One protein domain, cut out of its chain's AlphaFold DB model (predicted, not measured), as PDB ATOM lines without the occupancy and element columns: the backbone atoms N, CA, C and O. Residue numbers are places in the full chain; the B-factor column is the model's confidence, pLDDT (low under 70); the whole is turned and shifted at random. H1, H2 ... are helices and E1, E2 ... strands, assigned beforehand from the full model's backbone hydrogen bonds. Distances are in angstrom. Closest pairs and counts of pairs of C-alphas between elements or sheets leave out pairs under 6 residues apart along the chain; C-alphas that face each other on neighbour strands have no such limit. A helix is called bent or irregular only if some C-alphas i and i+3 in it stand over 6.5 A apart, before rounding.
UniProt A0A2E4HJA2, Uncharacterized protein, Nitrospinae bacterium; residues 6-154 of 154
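Overview. This is residues 6 to 154 of the 154 residues of an uncharacterized protein of Nitrospinae bacterium (UniProt A0A2E4HJA2). A long helix, H1, sticks out with residues 6 to 38 as a free arm from a body where H2 and H3 cover one face of a twisted four-stranded sheet, two layers with the other face bare. The printed part has 149 residues with three named helices and four named strands, in the order H1 H2 E1 E2 H3 E3 E4, of mixed class. The sheet, in the order E1 E2 E3 E4, is mixed. The whole is loose, with a radius of gyration of the C-alphas of 21.1 A and spans of 78 by 44 by 24 A.

Arrangement. H1, residues 6 to 52, touches H2, residues 55 to 71, with residues 43 to 51 alone, at a steep tilt of 39 degrees, opposite ways, a helical hairpin; the closest C-alphas, of Ser 50 and Thr 58, are 5.9 A apart. H2 is over E1, residues 80 to 85, at a height over the sheet of 8.3 A. E1 and E2, residues 91 to 97, form an antiparallel hairpin, with N 82 and O 94 at 3.0 A. H3, residues 104 to 124, is on the same face as H2, at a height of 9.8 A, and touches H1 at Arg 48 and Glu 124, the closest C-alphas, 6.0 A. E2, H3 and E3, residues 133 to 139, make a strand-helix-strand unit, two parallel neighbour strands with a helix between, its crossover right-handed; N 95 and O 135 are at 2.8 A. E3 and E4, residues 146 to 153, form an antiparallel hairpin, with N 136 and O 150 at 2.8 A. Every O i to N i+4 pair is within hydrogen-bond range in H2 and H3, and 40 of 43 in H1.

Along the chain. H1 begins at C-alpha 6 (-91.969, 45.809, -32.652) and measures 69.9 A; it is irregular, with C-alphas 49 and 52 7.3 A apart. H2 measures 24.2 A and H3 30.3 A. E4 bends by 57 degrees at residue 149 and ends at C-alpha 153 (-28.237, 29.993, -41.548).

Size, cuts and confidence. The C-alphas farthest apart, of Asn 6 and Lys 87, are 78.6 A apart. The printed part has no cut and no long link. Its mean pLDDT is 73.0; residues 6 to 8, 26 to 52, 70 to 79, 99 to 102 and 141 to 145 are under 70.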
ATOM      1  N   ASN A   6     -92.608  47.050 -32.171       56.97
ATOM      2  CA  ASN A   6     -91.969  45.809 -32.652       56.97
ATOM      3  C   ASN A   6     -90.545  45.980 -33.208       56.97
ATOM      4  O   ASN A   6     -89.755  45.043 -33.128       56.97
ATOM      5  N   LYS A   7     -90.186  47.157 -33.743       58.41
ATOM      6  CA  LYS A   7     -88.841  47.391 -34.304       58.41
ATOM      7  C   LYS A   7     -87.750  47.369 -33.229       58.41
ATOM      8  O   LYS A   7     -86.673  46.835 -33.473       58.41
ATOM      9  N   ASN A   8     -88.059  47.862 -32.029       65.06
ATOM     10  CA  ASN A   8     -87.113  47.852 -30.915       65.06
ATOM     11  C   ASN A   8     -86.862  46.430 -30.402       65.06
ATOM     12  O   ASN A   8     -85.716  46.081 -30.153       65.06
ATOM     13  N   TYR A   9     -87.891  45.581 -30.307       74.00
ATOM     14  CA  TYR A   9     -87.704  44.194 -29.864       74.00
ATOM     15  C   TYR A   9     -86.823  43.384 -30.818       74.00
ATOM     16  O   TYR A   9     -85.945  42.665 -30.359       74.00
ATOM     17  N   ILE A  10     -87.001  43.540 -32.132       77.50
ATOM     18  CA  ILE A  10     -86.175  42.843 -33.131       77.50
ATOM     19  C   ILE A  10     -84.711  43.295 -33.037       77.50
ATOM     20  O   ILE A  10     -83.812  42.457 -33.069       77.50
ATOM     21  N   PHE A  11     -84.470  44.599 -32.854       81.38
ATOM     22  CA  PHE A  11     -83.126  45.129 -32.621       81.38
ATOM     23  C   PHE A  11     -82.495  44.547 -31.350       81.38
ATOM     24  O   PHE A  11     -81.366  44.071 -31.398       81.38
ATOM     25  N   TRP A  12     -83.229  44.521 -30.234       83.06
ATOM     26  CA  TRP A  12     -82.733  43.961 -28.975       83.06
ATOM     27  C   TRP A  12     -82.451  42.460 -29.075       83.06
ATOM     28  O   TRP A  12     -81.411  42.012 -28.605       83.06
ATOM     29  N   ILE A  13     -83.312  41.687 -29.742       82.19
ATOM     30  CA  ILE A  13     -83.096  40.252 -29.978       82.19
ATOM     31  C   ILE A  13     -81.838  40.027 -30.824       82.19
ATOM     32  O   ILE A  13     -81.004  39.193 -30.473       82.19
ATOM     33  N   PHE A  14     -81.661  40.797 -31.903       84.12
ATOM     34  CA  PHE A  14     -80.469  40.709 -32.746       84.12
ATOM     35  C   PHE A  14     -79.202  41.107 -31.983       84.12
ATOM     36  O   PHE A  14     -78.198  40.403 -32.038       84.12
ATOM     37  N   PHE A  15     -79.256  42.199 -31.220       83.31
ATOM     38  CA  PHE A  15     -78.133  42.688 -30.427       83.31
ATOM     39  C   PHE A  15     -77.710  41.687 -29.345       83.31
ATOM     40  O   PHE A  15     -76.518  41.416 -29.183       83.31
ATOM     41  N   ILE A  16     -78.675  41.088 -28.643       85.25
ATOM     42  CA  ILE A  16     -78.427  40.054 -27.632       85.25
ATOM     43  C   ILE A  16     -77.838  38.803 -28.292       85.25
ATOM     44  O   ILE A  16     -76.831  38.282 -27.815       85.25
ATOM     45  N   SER A  17     -78.398  38.355 -29.419       83.69
ATOM     46  CA  SER A  17     -77.891  37.192 -30.157       83.69
ATOM     47  C   SER A  17     -76.457  37.407 -30.655       83.69
ATOM     48  O   SER A  17     -75.593  36.568 -30.403       83.69
ATOM     49  N   PHE A  18     -76.165  38.566 -31.255       83.44
ATOM     50  CA  PHE A  18     -74.820  38.936 -31.695       83.44
ATOM     51  C   PHE A  18     -73.828  38.996 -30.528       83.44
ATOM     52  O   PHE A  18     -72.730  38.446 -30.620       83.44
ATOM     53  N   SER A  19     -74.223  39.607 -29.408       75.56
ATOM     54  CA  SER A  19     -73.380  39.717 -28.212       75.56
ATOM     55  C   SER A  19     -73.042  38.342 -27.635       75.56
ATOM     56  O   SER A  19     -71.886  38.074 -27.315       75.56
ATOM     57  N   ILE A  20     -74.022  37.437 -27.571       79.94
ATOM     58  CA  ILE A  20     -73.818  36.060 -27.113       79.94
ATOM     59  C   ILE A  20     -72.873  35.314 -28.063       79.94
ATOM     60  O   ILE A  20     -71.902  34.713 -27.602       79.94
ATOM     61  N   SER A  21     -73.085  35.391 -29.380       79.12
ATOM     62  CA  SER A  21     -72.187  34.775 -30.366       79.12
ATOM     63  C   SER A  21     -70.759  35.315 -30.275       79.12
ATOM     64  O   SER A  21     -69.806  34.544 -30.367       79.12
ATOM     65  N   PHE A  22     -70.595  36.618 -30.044       73.81
ATOM     66  CA  PHE A  22     -69.288  37.244 -29.872       73.81
ATOM     67  C   PHE A  22     -68.587  36.776 -28.588       73.81
ATOM     68  O   PHE A  22     -67.396  36.469 -28.609       73.81
ATOM     69  N   ILE A  23     -69.328  36.635 -27.485       72.44
ATOM     70  CA  ILE A  23     -68.813  36.070 -26.231       72.44
ATOM     71  C   ILE A  23     -68.376  34.616 -26.444       72.44
ATOM     72  O   ILE A  23     -67.252  34.263 -26.087       72.44
ATOM     73  N   PHE A  24     -69.195  33.779 -27.088       72.56
ATOM     74  CA  PHE A  24     -68.802  32.407 -27.424       72.56
ATOM     75  C   PHE A  24     -67.551  32.375 -28.306       72.56
ATOM     76  O   PHE A  24     -66.630  31.609 -28.024       72.56
ATOM     77  N   LEU A  25     -67.456  33.244 -29.316       72.62
ATOM     78  CA  LEU A  25     -66.274  33.362 -30.169       72.62
ATOM     79  C   LEU A  25     -65.018  33.721 -29.361       72.62
ATOM     80  O   LEU A  25     -63.962  33.133 -29.588       72.62
ATOM     81  N   LEU A  26     -65.131  34.622 -28.380       64.50
ATOM     82  CA  LEU A  26     -64.044  34.963 -27.461       64.50
ATOM     83  C   LEU A  26     -63.657  33.791 -26.554       64.50
ATOM     84  O   LEU A  26     -62.466  33.566 -26.351       64.50
ATOM     85  N   PHE A  27     -64.610  33.008 -26.040       63.28
ATOM     86  CA  PHE A  27     -64.314  31.810 -25.241       63.28
ATOM     87  C   PHE A  27     -63.646  30.703 -26.072       63.28
ATOM     88  O   PHE A  27     -62.667  30.098 -25.621       63.28
ATOM     89  N   TYR A  28     -64.103  30.481 -27.307       59.06
ATOM     90  CA  TYR A  28     -63.470  29.550 -28.246       59.06
ATOM     91  C   TYR A  28     -62.064  30.013 -28.642       59.06
ATOM     92  O   TYR A  28     -61.117  29.223 -28.598       59.06
ATOM     93  N   ALA A  29     -61.897  31.302 -28.950       55.88
ATOM     94  CA  ALA A  29     -60.592  31.890 -29.219       55.88
ATOM     95  C   ALA A  29     -59.675  31.771 -27.994       55.88
ATOM     96  O   ALA A  29     -58.535  31.339 -28.133       55.88
ATOM     97  N   LYS A  30     -60.175  32.053 -26.785       47.44
ATOM     98  CA  LYS A  30     -59.433  31.935 -25.523       47.44
ATOM     99  C   LYS A  30     -58.918  30.516 -25.302       47.44
ATOM    100  O   LYS A  30     -57.759  30.371 -24.944       47.44
ATOM    101  N   SER A  31     -59.705  29.475 -25.575       52.38
ATOM    102  CA  SER A  31     -59.235  28.082 -25.468       52.38
ATOM    103  C   SER A  31     -58.096  27.766 -26.448       52.38
ATOM    104  O   SER A  31     -57.100  27.146 -26.073       52.38
ATOM    105  N   ILE A  32     -58.197  28.242 -27.694       56.38
ATOM    106  CA  ILE A  32     -57.168  28.045 -28.729       56.38
ATOM    107  C   ILE A  32     -55.895  28.843 -28.404       56.38
ATOM    108  O   ILE A  32     -54.783  28.335 -28.564       56.38
ATOM    109  N   PHE A  33     -56.040  30.077 -27.918       48.69
ATOM    110  CA  PHE A  33     -54.927  30.923 -27.493       48.69
ATOM    111  C   PHE A  33     -54.249  30.380 -26.233       48.69
ATOM    112  O   PHE A  33     -53.026  30.272 -26.227       48.69
ATOM    113  N   LEU A  34     -55.016  29.979 -25.215       44.66
ATOM    114  CA  LEU A  34     -54.491  29.408 -23.973       44.66
ATOM    115  C   LEU A  34     -53.758  28.096 -24.231       44.66
ATOM    116  O   LEU A  34     -52.645  27.953 -23.752       44.66
ATOM    117  N   LYS A  35     -54.287  27.185 -25.061       51.47
ATOM    118  CA  LYS A  35     -53.580  25.938 -25.406       51.47
ATOM    119  C   LYS A  35     -52.244  26.191 -26.108       51.47
ATOM    120  O   LYS A  35     -51.245  25.559 -25.780       51.47
ATOM    121  N   ASN A  36     -52.198  27.124 -27.059       52.16
ATOM    122  CA  ASN A  36     -50.955  27.450 -27.764       52.16
ATOM    123  C   ASN A  36     -49.960  28.232 -26.886       52.16
ATOM    124  O   ASN A  36     -48.747  28.085 -27.053       52.16
ATOM    125  N   ALA A  37     -50.463  29.061 -25.968       51.16
ATOM    126  CA  ALA A  37     -49.658  29.801 -25.005       51.16
ATOM    127  C   ALA A  37     -49.090  28.882 -23.914       51.16
ATOM    128  O   ALA A  37     -47.902  28.988 -23.627       51.16
ATOM    129  N   ASP A  38     -49.878  27.937 -23.393       56.00
ATOM    130  CA  ASP A  38     -49.435  26.950 -22.401       56.00
ATOM    131  C   ASP A  38     -48.348  26.047 -22.964       56.00
ATOM    132  O   ASP A  38     -47.321  25.854 -22.323       56.00
ATOM    133  N   VAL A  39     -48.512  25.546 -24.194       59.19
ATOM    134  CA  VAL A  39     -47.474  24.720 -24.823       59.19
ATOM    135  C   VAL A  39     -46.173  25.515 -24.931       59.19
ATOM    136  O   VAL A  39     -45.136  25.039 -24.489       59.19
ATOM    137  N   LYS A  40     -46.202  26.763 -25.419       58.53
ATOM    138  CA  LYS A  40     -44.995  27.604 -25.455       58.53
ATOM    139  C   LYS A  40     -44.428  27.886 -24.062       58.53
ATOM    140  O   LYS A  40     -43.214  27.823 -23.901       58.53
ATOM    141  N   ALA A  41     -45.267  28.167 -23.072       61.22
ATOM    142  CA  ALA A  41     -44.838  28.477 -21.713       61.22
ATOM    143  C   ALA A  41     -44.186  27.270 -21.024       61.22
ATOM    144  O   ALA A  41     -43.134  27.423 -20.409       61.22
ATOM    145  N   VAL A  42     -44.747  26.068 -21.183       65.31
ATOM    146  CA  VAL A  42     -44.186  24.816 -20.650       65.31
ATOM    147  C   VAL A  42     -42.822  24.518 -21.277       65.31
ATOM    148  O   VAL A  42     -41.884  24.163 -20.567       65.31
ATOM    149  N   LEU A  43     -42.679  24.732 -22.588       67.75
ATOM    150  CA  LEU A  43     -41.412  24.535 -23.301       67.75
ATOM    151  C   LEU A  43     -40.353  25.565 -22.909       67.75
ATOM    152  O   LEU A  43     -39.181  25.238 -22.751       67.75
ATOM    153  N   ILE A  44     -40.756  26.823 -22.756       65.06
ATOM    154  CA  ILE A  44     -39.856  27.892 -22.321       65.06
ATOM    155  C   ILE A  44     -39.425  27.657 -20.871       65.06
ATOM    156  O   ILE A  44     -38.258  27.865 -20.546       65.06
ATOM    157  N   LYS A  45     -40.326  27.174 -20.006       66.31
ATOM    158  CA  LYS A  45     -40.016  26.853 -18.611       66.31
ATOM    159  C   LYS A  45     -38.983  25.726 -18.505       66.31
ATOM    160  O   LYS A  45     -37.990  25.910 -17.807       66.31
ATOM    161  N   SER A  46     -39.150  24.632 -19.253       67.50
ATOM    162  CA  SER A  46     -38.173  23.531 -19.251       67.50
ATOM    163  C   SER A  46     -36.802  23.955 -19.791       67.50
ATOM    164  O   SER A  46     -35.767  23.497 -19.314       67.50
ATOM    165  N   ILE A  47     -36.764  24.888 -20.745       69.62
ATOM    166  CA  ILE A  47     -35.504  25.432 -21.270       69.62
ATOM    167  C   ILE A  47     -34.875  26.442 -20.307       69.62
ATOM    168  O   ILE A  47     -33.651  26.498 -20.191       69.62
ATOM    169  N   ARG A  48     -35.670  27.203 -19.556       65.19
ATOM    170  CA  ARG A  48     -35.160  28.128 -18.536       65.19
ATOM    171  C   ARG A  48     -34.425  27.389 -17.414       65.19
ATOM    172  O   ARG A  48     -33.421  27.898 -16.922       65.19
ATOM    173  N   GLU A  49     -34.860  26.177 -17.078       68.56
ATOM    174  CA  GLU A  49     -34.170  25.279 -16.136       68.56
ATOM    175  C   GLU A  49     -32.813  24.782 -16.673       68.56
ATOM    176  O   GLU A  49     -31.944  24.392 -15.901       68.56
ATOM    177  N   SER A  50     -32.577  24.867 -17.989       63.16
ATOM    178  CA  SER A  50     -31.302  24.497 -18.620       63.16
ATOM    179  C   SER A  50     -30.261  25.626 -18.681       63.16
ATOM    180  O   SER A  50     -29.185  25.417 -19.236       63.16
ATOM    181  N   LYS A  51     -30.538  26.809 -18.105       64.25
ATOM    182  CA  LYS A  51     -29.609  27.962 -18.087       64.25
ATOM    183  C   LYS A  51     -28.256  27.674 -17.432       64.25
ATOM    184  O   LYS A  51     -27.277  28.330 -17.763       64.25
ATOM    185  N   SER A  52     -28.205  26.737 -16.491       66.81
ATOM    186  CA  SER A  52     -26.982  26.337 -15.784       66.81
ATOM    187  C   SER A  52     -26.192  25.242 -16.505       66.81
ATOM    188  O   SER A  52     -25.131  24.844 -16.030       66.81
ATOM    189  N   LYS A  53     -26.698  24.734 -17.636       70.25
ATOM    190  CA  LYS A  53     -26.071  23.648 -18.391       70.25
ATOM    191  C   LYS A  53     -25.092  24.175 -19.436       70.25
ATOM    192  O   LYS A  53     -25.172  25.320 -19.890       70.25
ATOM    193  N   SER A  54     -24.171  23.302 -19.842       76.19
ATOM    194  CA  SER A  54     -23.251  23.589 -20.940       76.19
ATOM    195  C   SER A  54     -24.023  23.877 -22.234       76.19
ATOM    196  O   SER A  54     -25.106  23.337 -22.472       76.19
ATOM    197  N   LYS A  55     -23.453  24.718 -23.102       73.81
ATOM    198  CA  LYS A  55     -24.076  25.125 -24.372       73.81
ATOM    199  C   LYS A  55     -24.507  23.930 -25.226       73.81
ATOM    200  O   LYS A  55     -25.574  23.961 -25.834       73.81
ATOM    201  N   GLU A  56     -23.694  22.879 -25.265       75.56
ATOM    202  CA  GLU A  56     -23.982  21.653 -26.014       75.56
ATOM    203  C   GLU A  56     -25.198  20.909 -25.458       75.56
ATOM    204  O   GLU A  56     -26.058  20.461 -26.218       75.56
ATOM    205  N   GLU A  57     -25.323  20.840 -24.136       76.12
ATOM    206  CA  GLU A  57     -26.436  20.169 -23.475       76.12
ATOM    207  C   GLU A  57     -27.739  20.969 -23.599       76.12
ATOM    208  O   GLU A  57     -28.801  20.399 -23.851       76.12
ATOM    209  N   THR A  58     -27.671  22.302 -23.532       76.31
ATOM    210  CA  THR A  58     -28.808  23.182 -23.840       76.31
ATOM    211  C   THR A  58     -29.280  22.998 -25.283       76.31
ATOM    212  O   THR A  58     -30.476  22.845 -25.528       76.31
ATOM    213  N   ILE A  59     -28.355  22.963 -26.248       74.62
ATOM    214  CA  ILE A  59     -28.668  22.714 -27.660       74.62
ATOM    215  C   ILE A  59     -29.337  21.347 -27.838       74.62
ATOM    216  O   ILE A  59     -30.325  21.233 -28.573       74.62
ATOM    217  N   LYS A  60     -28.811  20.313 -27.173       75.56
ATOM    218  CA  LYS A  60     -29.370  18.961 -27.208       75.56
ATOM    219  C   LYS A  60     -30.798  18.945 -26.660       75.56
ATOM    220  O   LYS A  60     -31.692  18.462 -27.347       75.56
ATOM    221  N   ASN A  61     -31.039  19.579 -25.513       79.38
ATOM    222  CA  ASN A  61     -32.373  19.670 -24.913       79.38
ATOM    223  C   ASN A  61     -33.359  20.425 -25.812       79.38
ATOM    224  O   ASN A  61     -34.461  19.941 -26.054       79.38
ATOM    225  N   ILE A  62     -32.968  21.583 -26.358       78.00
ATOM    226  CA  ILE A  62     -33.796  22.344 -27.313       78.00
ATOM    227  C   ILE A  62     -34.170  21.458 -28.502       78.00
ATOM    228  O   ILE A  62     -35.317  21.444 -28.950       78.00
ATOM    229  N   SER A  63     -33.209  20.683 -28.993       73.25
ATOM    230  CA  SER A  63     -33.430  19.784 -30.113       73.25
ATOM    231  C   SER A  63     -34.394  18.652 -29.778       73.25
ATOM    232  O   SER A  63     -35.339  18.434 -30.528       73.25
ATOM    233  N   GLU A  64     -34.206  17.965 -28.654       76.31
ATOM    234  CA  GLU A  64     -35.099  16.896 -28.190       76.31
ATOM    235  C   GLU A  64     -36.528  17.402 -27.986       76.31
ATOM    236  O   GLU A  64     -37.489  16.767 -28.421       76.31
ATOM    237  N   ILE A  65     -36.670  18.593 -27.405       77.50
ATOM    238  CA  ILE A  65     -37.958  19.250 -27.202       77.50
ATOM    239  C   ILE A  65     -38.655  19.515 -28.541       77.50
ATOM    240  O   ILE A  65     -39.836  19.200 -28.700       77.50
ATOM    241  N   ILE A  66     -37.936  20.057 -29.526       75.38
ATOM    242  CA  ILE A  66     -38.487  20.305 -30.863       75.38
ATOM    243  C   ILE A  66     -38.880  18.985 -31.532       75.38
ATOM    244  O   ILE A  66     -39.975  18.889 -32.079       75.38
ATOM    245  N   VAL A  67     -38.037  17.954 -31.469       71.12
ATOM    246  CA  VAL A  67     -38.364  16.640 -32.040       71.12
ATOM    247  C   VAL A  67     -39.633  16.080 -31.403       71.12
ATOM    248  O   VAL A  67     -40.541  15.670 -32.127       71.12
ATOM    249  N   LYS A  68     -39.750  16.137 -30.073       72.62
ATOM    250  CA  LYS A  68     -40.909  15.624 -29.337       72.62
ATOM    251  C   LYS A  68     -42.203  16.344 -29.720       72.62
ATOM    252  O   LYS A  68     -43.191  15.689 -30.038       72.62
ATOM    253  N   LEU A  69     -42.180  17.677 -29.793       71.44
ATOM    254  CA  LEU A  69     -43.350  18.480 -30.180       71.44
ATOM    255  C   LEU A  69     -43.924  18.098 -31.541       71.44
ATOM    256  O   LEU A  69     -45.142  18.035 -31.710       71.44
ATOM    257  N   TYR A  70     -43.050  17.887 -32.521       66.75
ATOM    258  CA  TYR A  70     -43.483  17.584 -33.879       66.75
ATOM    259  C   TYR A  70     -43.773  16.090 -34.079       66.75
ATOM    260  O   TYR A  70     -44.602  15.757 -34.926       66.75
ATOM    261  N   SER A  71     -43.195  15.210 -33.253       63.16
ATOM    262  CA  SER A  71     -43.475  13.766 -33.250       63.16
ATOM    263  C   SER A  71     -44.830  13.418 -32.620       63.16
ATOM    264  O   SER A  71     -45.567  12.611 -33.181       63.16
ATOM    265  N   ASP A  72     -45.202  14.060 -31.507       56.56
ATOM    266  CA  ASP A  72     -46.444  13.759 -30.768       56.56
ATOM    267  C   ASP A  72     -47.710  14.355 -31.416       56.56
ATOM    268  O   ASP A  72     -48.844  14.031 -31.044       56.56
ATOM    269  N   SER A  73     -47.556  15.216 -32.426       53.97
ATOM    270  CA  SER A  73     -48.690  15.832 -33.113       53.97
ATOM    271  C   SER A  73     -49.365  14.847 -34.085       53.97
ATOM    272  O   SER A  73     -49.092  14.822 -35.284       53.97
ATOM    273  N   LYS A  74     -50.324  14.052 -33.585       46.62
ATOM    274  CA  LYS A  74     -51.153  13.110 -34.379       46.62
ATOM    275  C   LYS A  74     -51.853  13.729 -35.609       46.62
ATOM    276  O   LYS A  74     -52.341  12.985 -36.454       46.62
ATOM    277  N   HIS A  75     -51.887  15.059 -35.748       39.91
ATOM    278  CA  HIS A  75     -52.655  15.766 -36.781       39.91
ATOM    279  C   HIS A  75     -51.870  16.646 -37.761       39.91
ATOM    280  O   HIS A  75     -52.490  17.307 -38.593       39.91
ATOM    281  N   VAL A  76     -50.534  16.649 -37.758       44.50
ATOM    282  CA  VAL A  76     -49.785  17.490 -38.706       44.50
ATOM    283  C   VAL A  76     -48.731  16.672 -39.433       44.50
ATOM    284  O   VAL A  76     -47.582  16.638 -39.023       44.50
ATOM    285  N   SER A  77     -49.141  16.018 -40.528       51.00
ATOM    286  CA  SER A  77     -48.281  15.656 -41.669       51.00
ATOM    287  C   SER A  77     -46.805  15.403 -41.307       51.00
ATOM    288  O   SER A  77     -45.953  16.201 -41.685       51.00
ATOM    289  N   ARG A  78     -46.551  14.342 -40.519       60.81
ATOM    290  CA  ARG A  78     -45.256  13.742 -40.121       60.81
ATOM    291  C   ARG A  78     -44.017  14.532 -40.570       60.81
ATOM    292  O   ARG A  78     -43.342  14.138 -41.521       60.81
ATOM    293  N   ILE A  79     -43.732  15.650 -39.906       66.00
ATOM    294  CA  ILE A  79     -42.446  16.326 -40.075       66.00
ATOM    295  C   ILE A  79     -41.468  15.625 -39.151       66.00
ATOM    296  O   ILE A  79     -41.579  15.737 -37.933       66.00
ATOM    297  N   ASN A  80     -40.505  14.921 -39.738       71.50
ATOM    298  CA  ASN A  80     -39.415  14.349 -38.966       71.50
ATOM    299  C   ASN A  80     -38.358  15.427 -38.779       71.50
ATOM    300  O   ASN A  80     -37.799  15.938 -39.751       71.50
ATOM    301  N   ILE A  81     -38.101  15.785 -37.527       74.00
ATOM    302  CA  ILE A  81     -37.035  16.713 -37.178       74.00
ATOM    303  C   ILE A  81     -35.887  15.900 -36.598       74.00
ATOM    304  O   ILE A  81     -36.099  14.976 -35.818       74.00
ATOM    305  N   SER A  82     -34.663  16.238 -36.978       77.94
ATOM    306  CA  SER A  82     -33.462  15.796 -36.278       77.94
ATOM    307  C   SER A  82     -32.518  16.974 -36.079       77.94
ATOM    308  O   SER A  82     -32.697  18.045 -36.661       77.94
ATOM    309  N   SER A  83     -31.520  16.801 -35.222       80.06
ATOM    310  CA  SER A  83     -30.521  17.828 -34.947       80.06
ATOM    311  C   SER A  83     -29.124  17.227 -34.934       80.06
ATOM    312  O   SER A  83     -28.948  16.036 -34.671       80.06
ATOM    313  N   LYS A  84     -28.127  18.054 -35.233       82.69
ATOM    314  CA  LYS A  84     -26.710  17.730 -35.091       82.69
ATOM    315  C   LYS A  84     -25.947  18.993 -34.732       82.69
ATOM    316  O   LYS A  84     -26.300  20.071 -35.198       82.69
ATOM    317  N   ILE A  85     -24.893  18.861 -33.943       79.19
ATOM    318  CA  ILE A  85     -23.962  19.956 -33.678       79.19
ATOM    319  C   ILE A  85     -22.782  19.793 -34.637       79.19
ATOM    320  O   ILE A  85     -22.179  18.721 -34.711       79.19
ATOM    321  N   ASP A  86     -22.500  20.826 -35.430       79.00
ATOM    322  CA  ASP A  86     -21.325  20.841 -36.303       79.00
ATOM    323  C   ASP A  86     -20.040  20.977 -35.466       79.00
ATOM    324  O   ASP A  86     -20.070  21.489 -34.350       79.00
ATOM    325  N   LYS A  87     -18.882  20.627 -36.047       74.31
ATOM    326  CA  LYS A  87     -17.556  20.768 -35.402       74.31
ATOM    327  C   LYS A  87     -17.254  22.189 -34.889       74.31
ATOM    328  O   LYS A  87     -16.434  22.351 -33.999       74.31
ATOM    329  N   ASN A  88     -17.944  23.200 -35.419       73.69
ATOM    330  CA  ASN A  88     -17.809  24.604 -35.015       73.69
ATOM    331  C   ASN A  88     -18.776  25.001 -33.876       73.69
ATOM    332  O   ASN A  88     -18.982  26.189 -33.635       73.69
ATOM    333  N   GLY A  89     -19.453  24.040 -33.236       73.50
ATOM    334  CA  GLY A  89     -20.434  24.296 -32.175       73.50
ATOM    335  C   GLY A  89     -21.722  24.968 -32.664       73.50
ATOM    336  O   GLY A  89     -22.447  25.571 -31.869       73.50
ATOM    337  N   ILE A  90     -21.997  24.908 -33.973       82.75
ATOM    338  CA  ILE A  90     -23.206  25.471 -34.586       82.75
ATOM    339  C   ILE A  90     -24.262  24.363 -34.680       82.75
ATOM    340  O   ILE A  90     -24.028  23.370 -35.375       82.75
ATOM    341  N   PRO A  91     -25.423  24.514 -34.025       82.50
ATOM    342  CA  PRO A  91     -26.524  23.577 -34.170       82.50
ATOM    343  C   PRO A  91     -27.127  23.625 -35.575       82.50
ATOM    344  O   PRO A  91     -27.461  24.688 -36.099       82.50
ATOM    345  N   SER A  92     -27.310  22.446 -36.153       86.12
ATOM    346  CA  SER A  92     -27.967  22.194 -37.428       86.12
ATOM    347  C   SER A  92     -29.238  21.385 -37.187       86.12
ATOM    348  O   SER A  92     -29.180  20.250 -36.721       86.12
ATOM    349  N   PHE A  93     -30.386  21.955 -37.539       84.31
ATOM    350  CA  PHE A  93     -31.692  21.306 -37.481       84.31
ATOM    351  C   PHE A  93     -32.081  20.820 -38.875       84.31
ATOM    352  O   PHE A  93     -32.044  21.586 -39.840       84.31
ATOM    353  N   PHE A  94     -32.460  19.554 -38.992       84.25
ATOM    354  CA  PHE A  94     -32.871  18.929 -40.242       84.25
ATOM    355  C   PHE A  94     -34.375  18.707 -40.196       84.25
ATOM    356  O   PHE A  94     -34.876  17.926 -39.394       84.25
ATOM    357  N   LEU A  95     -35.091  19.419 -41.057       84.12
ATOM    358  CA  LEU A  95     -36.528  19.316 -41.217       84.12
ATOM    359  C   LEU A  95     -36.829  18.421 -42.412       84.12
ATOM    360  O   LEU A  95     -36.498  18.779 -43.538       84.12
ATOM    361  N   ILE A  96     -37.458  17.276 -42.191       81.44
ATOM    362  CA  ILE A  96     -37.833  16.347 -43.255       81.44
ATOM    363  C   ILE A  96     -39.345  16.429 -43.432       81.44
ATOM    364  O   ILE A  96     -40.112  16.007 -42.568       81.44
ATOM    365  N   LEU A  97     -39.755  16.995 -44.563       78.75
ATOM    366  CA  LEU A  97     -41.149  17.171 -44.940       78.75
ATOM    367  C   LEU A  97     -41.657  15.952 -45.725       78.75
ATOM    368  O   LEU A  97     -40.902  15.366 -46.514       78.75
ATOM    369  N   PRO A  98     -42.938  15.574 -45.562       73.94
ATOM    370  CA  PRO A  98     -43.534  14.502 -46.345       73.94
ATOM    371  C   PRO A  98     -43.646  14.891 -47.824       73.94
ATOM    372  O   PRO A  98     -43.786  16.064 -48.173       73.94
ATOM    373  N   TRP A  99     -43.655  13.887 -48.705       68.06
ATOM    374  CA  TRP A  99     -43.765  14.093 -50.156       68.06
ATOM    375  C   TRP A  99     -45.038  14.863 -50.559       68.06
ATOM    376  O   TRP A  99     -45.023  15.630 -51.523       68.06
ATOM    377  N   SER A 100     -46.119  14.678 -49.789       69.19
ATOM    378  CA  SER A 100     -47.441  15.283 -49.987       69.19
ATOM    379  C   SER A 100     -47.514  16.760 -49.593       69.19
ATOM    380  O   SER A 100     -48.519  17.421 -49.856       69.19
ATOM    381  N   GLU A 101     -46.470  17.314 -48.975       66.38
ATOM    382  CA  GLU A 101     -46.388  18.741 -48.687       66.38
ATOM    383  C   GLU A 101     -45.800  19.469 -49.904       66.38
ATOM    384  O   GLU A 101     -44.599  19.423 -50.176       66.38
ATOM    385  N   VAL A 102     -46.684  20.080 -50.702       61.88
ATOM    386  CA  VAL A 102     -46.329  20.548 -52.056       61.88
ATOM    387  C   VAL A 102     -46.219  22.068 -52.174       61.88
ATOM    388  O   VAL A 102     -45.441  22.545 -52.992       61.88
ATOM    389  N   SER A 103     -46.947  22.860 -51.374       79.00
ATOM    390  CA  SER A 103     -46.958  24.312 -51.599       79.00
ATOM    391  C   SER A 103     -45.807  25.035 -50.900       79.00
ATOM    392  O   SER A 103     -45.678  25.027 -49.673       79.00
ATOM    393  N   GLU A 104     -45.005  25.746 -51.692       80.44
ATOM    394  CA  GLU A 104     -43.859  26.534 -51.227       80.44
ATOM    395  C   GLU A 104     -44.243  27.515 -50.102       80.44
ATOM    396  O   GLU A 104     -43.527  27.677 -49.113       80.44
ATOM    397  N   LYS A 105     -45.444  28.106 -50.189       80.94
ATOM    398  CA  LYS A 105     -46.004  29.002 -49.165       80.94
ATOM    399  C   LYS A 105     -46.162  28.317 -47.801       80.94
ATOM    400  O   LYS A 105     -45.856  28.929 -46.776       80.94
ATOM    401  N   LYS A 106     -46.630  27.060 -47.761       77.69
ATOM    402  CA  LYS A 106     -46.759  26.293 -46.508       77.69
ATOM    403  C   LYS A 106     -45.383  25.967 -45.932       77.69
ATOM    404  O   LYS A 106     -45.180  26.147 -44.732       77.69
ATOM    405  N   ILE A 107     -44.435  25.587 -46.786       78.19
ATOM    406  CA  ILE A 107     -43.052  25.282 -46.396       78.19
ATOM    407  C   ILE A 107     -42.393  26.509 -45.753       78.19
ATOM    408  O   ILE A 107     -41.946  26.436 -44.609       78.19
ATOM    409  N   LYS A 108     -42.433  27.671 -46.420       82.31
ATOM    410  CA  LYS A 108     -41.891  28.934 -45.886       82.31
ATOM    411  C   LYS A 108     -42.521  29.318 -44.548       82.31
ATOM    412  O   LYS A 108     -41.804  29.674 -43.614       82.31
ATOM    413  N   LYS A 109     -43.849  29.190 -44.414       81.69
ATOM    414  CA  LYS A 109     -44.554  29.485 -43.156       81.69
ATOM    415  C   LYS A 109     -44.082  28.584 -42.010       81.69
ATOM    416  O   LYS A 109     -43.889  29.068 -40.899       81.69
ATOM    417  N   ARG A 110     -43.864  27.292 -42.265       77.69
ATOM    418  CA  ARG A 110     -43.353  26.356 -41.251       77.69
ATOM    419  C   ARG A 110     -41.915  26.656 -40.856       77.69
ATOM    420  O   ARG A 110     -41.631  26.714 -39.664       77.69
ATOM    421  N   ILE A 111     -41.041  26.902 -41.834       81.62
ATOM    422  CA  ILE A 111     -39.651  27.310 -41.583       81.62
ATOM    423  C   ILE A 111     -39.629  28.543 -40.679       81.62
ATOM    424  O   ILE A 111     -38.896  28.569 -39.695       81.62
ATOM    425  N   PHE A 112     -40.470  29.536 -40.973       83.44
ATOM    426  CA  PHE A 112     -40.579  30.753 -40.174       83.44
ATOM    427  C   PHE A 112     -41.009  30.476 -38.725       83.44
ATOM    428  O   PHE A 112     -40.397  30.989 -37.791       83.44
ATOM    429  N   LEU A 113     -42.025  29.632 -38.520       80.94
ATOM    430  CA  LEU A 113     -42.491  29.271 -37.177       80.94
ATOM    431  C   LEU A 113     -41.419  28.529 -36.370       80.94
ATOM    432  O   LEU A 113     -41.205  28.850 -35.203       80.94
ATOM    433  N   ILE A 114     -40.725  27.575 -36.994       80.88
ATOM    434  CA  ILE A 114     -39.674  26.780 -36.347       80.88
ATOM    435  C   ILE A 114     -38.455  27.641 -36.032       80.88
ATOM    436  O   ILE A 114     -37.938  27.578 -34.921       80.88
ATOM    437  N   LYS A 115     -38.046  28.511 -36.963       85.31
ATOM    438  CA  LYS A 115     -36.991  29.505 -36.740       85.31
ATOM    439  C   LYS A 115     -37.288  30.356 -35.507       85.31
ATOM    440  O   LYS A 115     -36.422  30.501 -34.652       85.31
ATOM    441  N   ASN A 116     -38.491  30.923 -35.420       84.19
ATOM    442  CA  ASN A 116     -38.852  31.788 -34.299       84.19
ATOM    443  C   ASN A 116     -38.886  31.014 -32.982       84.19
ATOM    444  O   ASN A 116     -38.421  31.527 -31.973       84.19
ATOM    445  N   LEU A 117     -39.376  29.771 -33.000       81.44
ATOM    446  CA  LEU A 117     -39.371  28.910 -31.822       81.44
ATOM    447  C   LEU A 117     -37.941  28.638 -31.333       81.44
ATOM    448  O   LEU A 117     -37.644  28.915 -30.178       81.44
ATOM    449  N   ILE A 118     -37.053  28.171 -32.219       81.88
ATOM    450  CA  ILE A 118     -35.638  27.908 -31.905       81.88
ATOM    451  C   ILE A 118     -34.965  29.166 -31.355       81.88
ATOM    452  O   ILE A 118     -34.274  29.110 -30.341       81.88
ATOM    453  N   LYS A 119     -35.193  30.313 -32.001       85.06
ATOM    454  CA  LYS A 119     -34.627  31.589 -31.571       85.06
ATOM    455  C   LYS A 119     -35.078  31.952 -30.155       85.06
ATOM    456  O   LYS A 119     -34.227  32.197 -29.307       85.06
ATOM    457  N   SER A 120     -36.381  31.914 -29.870       82.50
ATOM    458  CA  SER A 120     -36.897  32.207 -28.527       82.50
ATOM    459  C   SER A 120     -36.365  31.228 -27.475       82.50
ATOM    460  O   SER A 120     -36.050  31.632 -26.363       82.50
ATOM    461  N   MET A 121     -36.198  29.952 -27.828       80.25
ATOM    462  CA  MET A 121     -35.608  28.939 -26.949       80.25
ATOM    463  C   MET A 121     -34.134  29.241 -26.612       80.25
ATOM    464  O   MET A 121     -33.725  29.137 -25.452       80.25
ATOM    465  N   PHE A 122     -33.333  29.671 -27.591       82.50
ATOM    466  CA  PHE A 122     -31.960  30.118 -27.337       82.50
ATOM    467  C   PHE A 122     -31.900  31.408 -26.516       82.50
ATOM    468  O   PHE A 122     -31.066  31.534 -25.624       82.50
ATOM    469  N   GLU A 123     -32.795  32.360 -26.770       83.62
ATOM    470  CA  GLU A 123     -32.846  33.607 -26.007       83.62
ATOM    471  C   GLU A 123     -33.190  33.363 -24.531       83.62
ATOM    472  O   GLU A 123     -32.531  33.908 -23.642       83.62
ATOM    473  N   GLU A 124     -34.168  32.498 -24.266       80.62
ATOM    474  CA  GLU A 124     -34.617  32.147 -22.915       80.62
ATOM    475  C   GLU A 124     -33.605  31.290 -22.147       80.62
ATOM    476  O   GLU A 124     -33.516  31.402 -20.925       80.62
ATOM    477  N   SER A 125     -32.784  30.498 -22.841       75.31
ATOM    478  CA  SER A 125     -31.655  29.774 -22.233       75.31
ATOM    479  C   SER A 125     -30.412  30.640 -21.998       75.31
ATOM    480  O   SER A 125     -29.429  30.151 -21.455       75.31
ATOM    481  N   GLY A 126     -30.444  31.934 -22.345       79.31
ATOM    482  CA  GLY A 126     -29.320  32.862 -22.148       79.31
ATOM    483  C   GLY A 126     -28.333  32.931 -23.320       79.31
ATOM    484  O   GLY A 126     -27.371  33.691 -23.274       79.31
ATOM    485  N   TYR A 127     -28.602  32.219 -24.412       80.81
ATOM    486  CA  TYR A 127     -27.739  32.084 -25.585       80.81
ATOM    487  C   TYR A 127     -28.226  32.930 -26.782       80.81
ATOM    488  O   TYR A 127     -28.231  32.461 -27.922       80.81
ATOM    489  N   LYS A 128     -28.605  34.195 -26.530       76.00
ATOM    490  CA  LYS A 128     -29.294  35.111 -27.473       76.00
ATOM    491  C   LYS A 128     -28.643  35.269 -28.859       76.00
ATOM    492  O   LYS A 128     -29.352  35.503 -29.830       76.00
ATOM    493  N   ASN A 129     -27.322  35.105 -28.965       79.56
ATOM    494  CA  ASN A 129     -26.563  35.301 -30.211       79.56
ATOM    495  C   ASN A 129     -26.063  33.986 -30.834       79.56
ATOM    496  O   ASN A 129     -25.092  33.975 -31.595       79.56
ATOM    497  N   THR A 130     -26.682  32.855 -30.492       81.44
ATOM    498  CA  THR A 130     -26.278  31.560 -31.049       81.44
ATOM    499  C   THR A 130     -26.764  31.425 -32.479       81.44
ATOM    500  O   THR A 130     -27.964  31.377 -32.737       81.44
ATOM    501  N   LYS A 131     -25.805  31.323 -33.402       87.00
ATOM    502  CA  LYS A 131     -26.090  30.995 -34.796       87.00
ATOM    503  C   LYS A 131     -26.586  29.563 -34.909       87.00
ATOM    504  O   LYS A 131     -26.060  28.681 -34.232       87.00
ATOM    505  N   PHE A 132     -27.539  29.316 -35.796       86.31
ATOM    506  CA  PHE A 132     -28.049  27.975 -36.067       86.31
ATOM    507  C   PHE A 132     -28.406  27.796 -37.538       86.31
ATOM    508  O   PHE A 132     -28.701  28.747 -38.262       86.31
ATOM    509  N   LYS A 133     -28.391  26.549 -37.996       88.88
ATOM    510  CA  LYS A 133     -28.746  26.182 -39.366       88.88
ATOM    511  C   LYS A 133     -30.062  25.428 -39.379       88.88
ATOM    512  O   LYS A 133     -30.300  24.576 -38.528       88.88
ATOM    513  N   ILE A 134     -30.896  25.705 -40.372       86.56
ATOM    514  CA  ILE A 134     -32.074  24.902 -40.696       86.56
ATOM    515  C   ILE A 134     -31.889  24.368 -42.114       86.56
ATOM    516  O   ILE A 134     -31.841  25.134 -43.078       86.56
ATOM    517  N   ASN A 135     -31.800  23.048 -42.230       86.94
ATOM    518  CA  ASN A 135     -31.764  22.329 -43.494       86.94
ATOM    519  C   ASN A 135     -33.128  21.678 -43.716       86.94
ATOM    520  O   ASN A 135     -33.599  20.928 -42.864       86.94
ATOM    521  N   VAL A 136     -33.768  21.956 -44.844       85.50
ATOM    522  CA  VAL A 136     -35.110  21.460 -45.157       85.50
ATOM    523  C   VAL A 136     -35.023  20.488 -46.312       85.50
ATOM    524  O   VAL A 136     -34.560  20.844 -47.393       85.50
ATOM    525  N   TYR A 137     -35.512  19.281 -46.077       84.25
ATOM    526  CA  TYR A 137     -35.547  18.194 -47.034       84.25
ATOM    527  C   TYR A 137     -36.982  17.819 -47.347       84.25
ATOM    528  O   TYR A 137     -37.856  17.862 -46.479       84.25
ATOM    529  N   LYS A 138     -37.208  17.380 -48.577       81.88
ATOM    530  CA  LYS A 138     -38.454  16.754 -48.995       81.88
ATOM    531  C   LYS A 138     -38.209  15.281 -49.264       81.88
ATOM    532  O   LYS A 138     -37.271  14.935 -49.977       81.88
ATOM    533  N   LEU A 139     -39.054  14.421 -48.704       78.00
ATOM    534  CA  LEU A 139     -39.054  13.005 -49.061       78.00
ATOM    535  C   LEU A 139     -39.536  12.828 -50.502       78.00
ATOM    536  O   LEU A 139     -40.571  13.381 -50.886       78.00
ATOM    537  N   LYS A 140     -38.817  12.016 -51.281       74.00
ATOM    538  CA  LYS A 140     -39.315  11.542 -52.575       74.00
ATOM    539  C   LYS A 140     -40.442  10.531 -52.375       74.00
ATOM    540  O   LYS A 140     -40.577   9.925 -51.313       74.00
ATOM    541  N   LYS A 141     -41.231  10.313 -53.430       67.44
ATOM    542  CA  LYS A 141     -42.352   9.353 -53.457       67.44
ATOM    543  C   LYS A 141     -41.925   7.920 -53.090       67.44
ATOM    544  O   LYS A 141     -42.734   7.169 -52.564       67.44
ATOM    545  N   ASN A 142     -40.649   7.588 -53.299       66.69
ATOM    546  CA  ASN A 142     -40.065   6.288 -52.967       66.69
ATOM    547  C   ASN A 142     -39.546   6.206 -51.517       66.69
ATOM    548  O   ASN A 142     -39.004   5.178 -51.139       66.69
ATOM    549  N   PHE A 143     -39.682   7.273 -50.714       64.00
ATOM    550  CA  PHE A 143     -39.330   7.397 -49.284       64.00
ATOM    551  C   PHE A 143     -37.875   7.103 -48.872       64.00
ATOM    552  O   PHE A 143     -37.513   7.367 -47.727       64.00
ATOM    553  N   ILE A 144     -37.043   6.614 -49.788       59.34
ATOM    554  CA  ILE A 144     -35.623   6.304 -49.574       59.34
ATOM    555  C   ILE A 144     -34.775   7.574 -49.715       59.34
ATOM    556  O   ILE A 144     -33.916   7.858 -48.881       59.34
ATOM    557  N   ASP A 145     -35.097   8.394 -50.717       64.00
ATOM    558  CA  ASP A 145     -34.334   9.586 -51.073       64.00
ATOM    559  C   ASP A 145     -34.955  10.881 -50.547       64.00
ATOM    560  O   ASP A 145     -36.177  11.026 -50.401       64.00
ATOM    561  N   LYS A 146     -34.078  11.860 -50.309       75.94
ATOM    562  CA  LYS A 146     -34.422  13.191 -49.810       75.94
ATOM    563  C   LYS A 146     -33.803  14.260 -50.698       75.94
ATOM    564  O   LYS A 146     -32.588  14.285 -50.863       75.94
ATOM    565  N   ASP A 147     -34.624  15.185 -51.176       78.12
ATOM    566  CA  ASP A 147     -34.147  16.365 -51.897       78.12
ATOM    567  C   ASP A 147     -33.976  17.531 -50.925       78.12
ATOM    568  O   ASP A 147     -34.908  17.880 -50.194       78.12
ATOM    569  N   LEU A 148     -32.785  18.135 -50.905       80.00
ATOM    570  CA  LEU A 148     -32.549  19.369 -50.160       80.00
ATOM    571  C   LEU A 148     -33.288  20.513 -50.862       80.00
ATOM    572  O   LEU A 148     -32.958  20.870 -51.987       80.00
ATOM    573  N   LEU A 149     -34.266  21.103 -50.179       80.00
ATOM    574  CA  LEU A 149     -35.015  22.251 -50.684       80.00
ATOM    575  C   LEU A 149     -34.383  23.575 -50.258       80.00
ATOM    576  O   LEU A 149     -34.248  24.491 -51.061       80.00
ATOM    577  N   TYR A 150     -34.021  23.687 -48.978       79.19
ATOM    578  CA  TYR A 150     -33.499  24.928 -48.411       79.19
ATOM    579  C   TYR A 150     -32.381  24.645 -47.420       79.19
ATOM    580  O   TYR A 150     -32.467  23.726 -46.607       79.19
ATOM    581  N   LYS A 151     -31.361  25.501 -47.438       85.88
ATOM    582  CA  LYS A 151     -30.296  25.547 -46.441       85.88
ATOM    583  C   LYS A 151     -30.176  26.977 -45.946       85.88
ATOM    584  O   LYS A 151     -29.783  27.862 -46.699       85.88
ATOM    585  N   LEU A 152     -30.569  27.209 -44.699       85.81
ATOM    586  CA  LEU A 152     -30.686  28.545 -44.120       85.81
ATOM    587  C   LEU A 152     -29.813  28.625 -42.871       85.81
ATOM    588  O   LEU A 152     -29.844  27.718 -42.044       85.81
ATOM    589  N   THR A 153     -29.040  29.701 -42.743       83.69
ATOM    590  CA  THR A 153     -28.237  29.993 -41.548       83.69
ATOM    591  C   THR A 153     -28.772  31.274 -40.924       83.69
ATOM    592  O   THR A 153     -29.013  32.242 -41.644       83.69
ATOM    593  N   TYR A 154     -28.981  31.256 -39.612       80.56
ATOM    594  CA  TYR A 154     -29.503  32.366 -38.819       80.56
ATOM    595  C   TYR A 154     -28.567  32.693 -37.664       80.56
ATOM    596  O   TYR A 154     -27.807  31.784 -37.254       80.56
TER     597      TYR A 154